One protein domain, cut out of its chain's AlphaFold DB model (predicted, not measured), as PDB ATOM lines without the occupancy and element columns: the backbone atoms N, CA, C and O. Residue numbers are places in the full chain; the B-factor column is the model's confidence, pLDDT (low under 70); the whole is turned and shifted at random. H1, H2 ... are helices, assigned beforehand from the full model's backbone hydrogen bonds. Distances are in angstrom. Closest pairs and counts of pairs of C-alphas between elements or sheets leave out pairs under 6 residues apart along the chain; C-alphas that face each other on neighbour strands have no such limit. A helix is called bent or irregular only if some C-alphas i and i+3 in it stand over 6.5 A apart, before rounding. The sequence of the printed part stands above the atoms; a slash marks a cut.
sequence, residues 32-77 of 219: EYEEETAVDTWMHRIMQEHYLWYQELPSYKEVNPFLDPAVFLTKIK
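What this domain is: This is residues 32 to 77 of the 219 residues of the protein "Carboxyl-terminal protease" of Bacteroides pyogenes JCM 6292 (UniProt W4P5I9). One long kinked helix, H1, makes the long axis; from its last residue an 18-residue link, residues 51 to 68, folds back in a wide loop, and the short helix H2 then runs the same way as H1 at a steep angle to it. The printed part has 46 residues with two named helices, H1 then H2 along the chain, and no named strand; the class is all helix. It is compact, with a radius of gyration of the C-alphas of 10.0 A, yet elongated in outline, with spans of 31 by 17 by 17 A.

How they stand to each other: H1, residues 32 to 50, is the longest helix, with a kink of 49 degrees near residue 39. It is irregular: C-alphas 36 and 39 are 7.6 A apart. H2, residues 69 to 76, only just touches H1, with 3 pairs of C-alphas within 8 A. H1 touches H2 with residues 39 to 40 alone, and the closest C-alphas of the two helices are those of Asp 40 and Pro 69, 6.2 A apart. The helices stand at a steep tilt of 54 degrees and run the same way, with their centres 11.6 A apart. In H2 every O i to N i+4 pair is within hydrogen-bond range; in H1 it is 13 of 15.

Where its parts are: H1 begins with C-alpha 32 at (37.441, 3.585, -44.522) and ends with C-alpha 50 at (27.835, 1.504, -18.262), 28.0 A from first to last. H2 has 8 residues, from Pro 69 to Ile 76, and ends with C-alpha 76 at (35.485, -8.464, -24.442).

The domain as a whole: The two C-alphas farthest apart are those of Glu 32 and Leu 52, at 32.1 A. The printed part has no cut, and the link from H1 to H2 is long. The mean pLDDT of the printed part is 91.0, and residue 32 is the one printed residue under 70.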
ATOM      1  N   GLU A  32      38.006   4.911 -44.252       68.75
ATOM      2  CA  GLU A  32      37.441   3.585 -44.522       68.75
ATOM      3  C   GLU A  32      37.534   2.689 -43.276       68.75
ATOM      4  O   GLU A  32      36.612   1.942 -42.981       68.75
ATOM      5  N   TYR A  33      38.609   2.801 -42.488       70.00
ATOM      6  CA  TYR A  33      38.728   2.088 -41.212       70.00
ATOM      7  C   TYR A  33      37.757   2.595 -40.140       70.00
ATOM      8  O   TYR A  33      37.279   1.803 -39.332       70.00
ATOM      9  N   GLU A  34      37.483   3.900 -40.100       72.44
ATOM     10  CA  GLU A  34      36.561   4.498 -39.134       72.44
ATOM     11  C   GLU A  34      35.134   3.986 -39.346       72.44
ATOM     12  O   GLU A  34      34.501   3.558 -38.385       72.44
ATOM     13  N   GLU A  35      34.660   3.952 -40.593       77.62
ATOM     14  CA  GLU A  35      33.321   3.443 -40.918       77.62
ATOM     15  C   GLU A  35      33.162   1.958 -40.551       77.62
ATOM     16  O   GLU A  35      32.173   1.583 -39.923       77.62
ATOM     17  N   GLU A  36      34.165   1.131 -40.855       77.50
ATOM     18  CA  GLU A  36      34.135  -0.317 -40.588       77.50
ATOM     19  C   GLU A  36      34.223  -0.667 -39.090       77.50
ATOM     20  O   GLU A  36      33.710  -1.695 -38.659       77.50
ATOM     21  N   THR A  37      34.857   0.182 -38.273       83.62
ATOM     22  CA  THR A  37      35.091  -0.082 -36.837       83.62
ATOM     23  C   THR A  37      34.194   0.733 -35.906       83.62
ATOM     24  O   THR A  37      34.236   0.544 -34.684       83.62
ATOM     25  N   ALA A  38      33.376   1.642 -36.443       85.75
ATOM     26  CA  ALA A  38      32.584   2.592 -35.665       85.75
ATOM     27  C   ALA A  38      31.677   1.909 -34.632       85.75
ATOM     28  O   ALA A  38      31.584   2.371 -33.493       85.75
ATOM     29  N   VAL A  39      31.031   0.801 -35.009       84.88
ATOM     30  CA  VAL A  39      30.070   0.084 -34.155       84.88
ATOM     31  C   VAL A  39      30.765  -0.573 -32.965       84.88
ATOM     32  O   VAL A  39      30.353  -0.361 -31.823       84.88
ATOM     33  N   ASP A  40      31.845  -1.312 -33.201       86.94
ATOM     34  CA  ASP A  40      32.598  -1.992 -32.142       86.94
ATOM     35  C   ASP A  40      33.329  -0.997 -31.234       86.94
ATOM     36  O   ASP A  40      33.371  -1.165 -30.013       86.94
ATOM     37  N   THR A  41      33.841   0.096 -31.811       88.81
ATOM     38  CA  THR A  41      34.434   1.211 -31.056       88.81
ATOM     39  C   THR A  41      33.400   1.863 -30.144       88.81
ATOM     40  O   THR A  41      33.652   2.093 -28.958       88.81
ATOM     41  N   TRP A  42      32.211   2.145 -30.683       92.56
ATOM     42  CA  TRP A  42      31.091   2.677 -29.918       92.56
ATOM     43  C   TRP A  42      30.676   1.713 -28.803       92.56
ATOM     44  O   TRP A  42      30.513   2.148 -27.663       92.56
ATOM     45  N   MET A  43      30.577   0.416 -29.100       94.19
ATOM     46  CA  MET A  43      30.214  -0.614 -28.129       94.19
ATOM     47  C   MET A  43      31.242  -0.717 -26.998       94.19
ATOM     48  O   MET A  43      30.846  -0.697 -25.834       94.19
ATOM     49  N   HIS A  44      32.545  -0.765 -27.300       94.94
ATOM     50  CA  HIS A  44      33.598  -0.789 -26.275       94.94
ATOM     51  C   HIS A  44      33.503   0.425 -25.348       94.94
ATOM     52  O   HIS A  44      33.506   0.261 -24.128       94.94
ATOM     53  N   ARG A  45      33.303   1.626 -25.905       94.31
ATOM     54  CA  ARG A  45      33.107   2.853 -25.123       94.31
ATOM     55  C   ARG A  45      31.867   2.787 -24.224       94.31
ATOM     56  O   ARG A  45      31.966   3.075 -23.037       94.31
ATOM     57  N   ILE A  46      30.713   2.381 -24.758       95.69
ATOM     58  CA  ILE A  46      29.474   2.241 -23.968       95.69
ATOM     59  C   ILE A  46      29.658   1.226 -22.839       95.69
ATOM     60  O   ILE A  46      29.197   1.449 -21.718       95.69
ATOM     61  N   MET A  47      30.374   0.134 -23.103       96.75
ATOM     62  CA  MET A  47      30.707  -0.832 -22.066       96.75
ATOM     63  C   MET A  47      31.633  -0.223 -21.008       96.75
ATOM     64  O   MET A  47      31.389  -0.406 -19.823       96.75
ATOM     65  N   GLN A  48      32.644   0.563 -21.375       95.56
ATOM     66  CA  GLN A  48      33.480   1.250 -20.382       95.56
ATOM     67  C   GLN A  48      32.679   2.180 -19.454       95.56
ATOM     68  O   GLN A  48      33.024   2.303 -18.281       95.56
ATOM     69  N   GLU A  49      31.616   2.810 -19.957       96.25
ATOM     70  CA  GLU A  49      30.799   3.770 -19.202       96.25
ATOM     71  C   GLU A  49      29.702   3.114 -18.347       96.25
ATOM     72  O   GLU A  49      29.408   3.586 -17.247       96.25
ATOM     73  N   HIS A  50      29.080   2.036 -18.837       96.69
ATOM     74  CA  HIS A  50      27.835   1.504 -18.262       96.69
ATOM     75  C   HIS A  50      27.878   0.026 -17.873       96.69
ATOM     76  O   HIS A  50      26.946  -0.472 -17.237       96.69
ATOM     77  N   TYR A  51      28.930  -0.703 -18.240       97.69
ATOM     78  CA  TYR A  51      29.014  -2.131 -17.965       97.69
ATOM     79  C   TYR A  51      29.330  -2.404 -16.492       97.69
ATOM     80  O   TYR A  51      30.268  -1.847 -15.924       97.69
ATOM     81  N   LEU A  52      28.592  -3.334 -15.878       97.81
ATOM     82  CA  LEU A  52      28.766  -3.697 -14.467       97.81
ATOM     83  C   LEU A  52      30.211  -4.108 -14.133       97.81
ATOM     84  O   LEU A  52      30.725  -3.759 -13.072       97.81
ATOM     85  N   TRP A  53      30.869  -4.830 -15.043       97.69
ATOM     86  CA  TRP A  53      32.241  -5.320 -14.881       97.69
ATOM     87  C   TRP A  53      33.242  -4.543 -15.745       97.69
ATOM     88  O   TRP A  53      34.187  -5.127 -16.267       97.69
ATOM     89  N   TYR A  54      33.048  -3.230 -15.916       96.62
ATOM     90  CA  TYR A  54      33.911  -2.391 -16.762       96.62
ATOM     91  C   TYR A  54      35.409  -2.491 -16.415       96.62
ATOM     92  O   TYR A  54      36.253  -2.364 -17.295       96.62
ATOM     93  N   GLN A  55      35.748  -2.766 -15.150       96.12
ATOM     94  CA  GLN A  55      37.132  -2.936 -14.681       96.12
ATOM     95  C   GLN A  55      37.832  -4.176 -15.257       96.12
ATOM     96  O   GLN A  55      39.056  -4.257 -15.212       96.12
ATOM     97  N   GLU A  56      37.068  -5.141 -15.766       96.19
ATOM     98  CA  GLU A  56      37.580  -6.373 -16.374       96.19
ATOM     99  C   GLU A  56      37.671  -6.265 -17.905       96.19
ATOM    100  O   GLU A  56      38.128  -7.206 -18.553       96.19
ATOM    101  N   LEU A  57      37.239  -5.143 -18.501       95.94
ATOM    102  CA  LEU A  57      37.310  -4.957 -19.947       95.94
ATOM    103  C   LEU A  57      38.769  -4.823 -20.406       95.94
ATOM    104  O   LEU A  57      39.535  -4.069 -19.794       95.94
ATOM    105  N   PRO A  58      39.151  -5.475 -21.518       95.31
ATOM    106  CA  PRO A  58      40.453  -5.251 -22.128       95.31
ATOM    107  C   PRO A  58      40.596  -3.797 -22.584       95.31
ATOM    108  O   PRO A  58      39.619  -3.110 -22.917       95.31
ATOM    109  N   SER A  59      41.841  -3.327 -22.640       93.06
ATOM    110  CA  SER A  59      42.138  -2.024 -23.229       93.06
ATOM    111  C   SER A  59      41.697  -2.001 -24.691       93.06
ATOM    112  O   SER A  59      41.831  -2.997 -25.397       93.06
ATOM    113  N   TYR A  60      41.243  -0.851 -25.200       87.69
ATOM    114  CA  TYR A  60      40.859  -0.727 -26.614       87.69
ATOM    115  C   TYR A  60      42.007  -1.102 -27.577       87.69
ATOM    116  O   TYR A  60      41.790  -1.550 -28.694       87.69
ATOM    117  N   LYS A  61      43.264  -0.978 -27.132       88.81
ATOM    118  CA  LYS A  61      44.442  -1.375 -27.922       88.81
ATOM    119  C   LYS A  61      44.602  -2.894 -28.076       88.81
ATOM    120  O   LYS A  61      45.414  -3.331 -28.882       88.81
ATOM    121  N   GLU A  62      43.885  -3.675 -27.275       90.31
ATOM    122  CA  GLU A  62      43.992  -5.135 -27.187       90.31
ATOM    123  C   GLU A  62      42.804  -5.844 -27.855       90.31
ATOM    124  O   GLU A  62      42.789  -7.071 -27.944       90.31
ATOM    125  N   VAL A  63      41.809  -5.088 -28.334       90.75
ATOM    126  CA  VAL A  63      40.615  -5.631 -28.990       90.75
ATOM    127  C   VAL A  63      40.716  -5.526 -30.510       90.75
ATOM    128  O   VAL A  63      41.471  -4.723 -31.051       90.75
ATOM    129  N   ASN A  64      39.940  -6.355 -31.208       91.25
ATOM    130  CA  ASN A  64      39.837  -6.336 -32.665       91.25
ATOM    131  C   ASN A  64      38.451  -5.805 -33.072       91.25
ATOM    132  O   ASN A  64      37.509  -6.590 -33.003       91.25
ATOM    133  N   PRO A  65      38.322  -4.534 -33.496       85.81
ATOM    134  CA  PRO A  65      37.040  -3.897 -33.822       85.81
ATOM    135  C   PRO A  65      36.537  -4.186 -35.251       85.81
ATOM    136  O   PRO A  65      35.698  -3.459 -35.765       85.81
ATOM    137  N   PHE A  66      37.098  -5.200 -35.920       88.81
ATOM    138  CA  PHE A  66      36.649  -5.687 -37.233       88.81
ATOM    139  C   PHE A  66      35.839  -6.986 -37.118       88.81
ATOM    140  O   PHE A  66      35.760  -7.769 -38.068       88.81
ATOM    141  N   LEU A  67      35.354  -7.305 -35.920       91.44
ATOM    142  CA  LEU A  67      34.599  -8.526 -35.683       91.44
ATOM    143  C   LEU A  67      33.112  -8.243 -35.886       91.44
ATOM    144  O   LEU A  67      32.661  -7.108 -35.833       91.44
ATOM    145  N   ASP A  68      32.330  -9.299 -36.094       92.00
ATOM    146  CA  ASP A  68      30.886  -9.161 -35.936       92.00
ATOM    147  C   ASP A  68      30.576  -8.702 -34.493       92.00
ATOM    148  O   ASP A  68      31.165  -9.265 -33.559       92.00
ATOM    149  N   PRO A  69      29.658  -7.743 -34.271       92.69
ATOM    150  CA  PRO A  69      29.398  -7.191 -32.943       92.69
ATOM    151  C   PRO A  69      29.066  -8.240 -31.871       92.69
ATOM    152  O   PRO A  69      29.494  -8.109 -30.721       92.69
ATOM    153  N   ALA A  70      28.345  -9.319 -32.210       94.75
ATOM    154  CA  ALA A  70      28.035 -10.377 -31.245       94.75
ATOM    155  C   ALA A  70      29.295 -11.164 -30.848       94.75
ATOM    156  O   ALA A  70      29.487 -11.526 -29.677       94.75
ATOM    157  N   VAL A  71      30.185 -11.396 -31.815       95.25
ATOM    158  CA  VAL A  71      31.493 -12.024 -31.591       95.25
ATOM    159  C   VAL A  71      32.406 -11.096 -30.793       95.25
ATOM    160  O   VAL A  71      33.063 -11.556 -29.857       95.25
ATOM    161  N   PHE A  72      32.433  -9.804 -31.120       95.44
ATOM    162  CA  PHE A  72      33.199  -8.795 -30.397       95.44
ATOM    163  C   PHE A  72      32.782  -8.741 -28.927       95.44
ATOM    164  O   PHE A  72      33.624  -8.954 -28.052       95.44
ATOM    165  N   LEU A  73      31.482  -8.571 -28.650       95.88
ATOM    166  CA  LEU A  73      30.934  -8.543 -27.291       95.88
ATOM    167  C   LEU A  73      31.341  -9.789 -26.499       95.88
ATOM    168  O   LEU A  73      31.780  -9.684 -25.356       95.88
ATOM    169  N   THR A  74      31.242 -10.969 -27.117       95.88
ATOM    170  CA  THR A  74      31.600 -12.243 -26.478       95.88
ATOM    171  C   THR A  74      33.077 -12.312 -26.093       95.88
ATOM    172  O   THR A  74      33.405 -12.936 -25.087       95.88
ATOM    173  N   LYS A  75      33.969 -11.673 -26.859       95.75
ATOM    174  CA  LYS A  75      35.409 -11.653 -26.566       95.75
ATOM    175  C   LYS A  75      35.803 -10.661 -25.479       95.75
ATOM    176  O   LYS A  75      36.806 -10.897 -24.815       95.75
ATOM    177  N   ILE A  76      35.081  -9.550 -25.345       95.88
ATOM    178  CA  ILE A  76      35.485  -8.464 -24.442       95.88
ATOM    179  C   ILE A  76      34.732  -8.469 -23.113       95.88
ATOM    180  O   ILE A  76      35.213  -7.876 -22.150       95.88
ATOM    181  N   LYS A  77      33.558  -9.111 -23.040       96.81
ATOM    182  CA  LYS A  77      32.783  -9.188 -21.801       96.81
ATOM    183  C   LYS A  77      33.473 -10.075 -20.762       96.81
ATOM    184  O   LYS A  77      34.191 -11.015 -21.086       96.81
TER     185      LYS A  77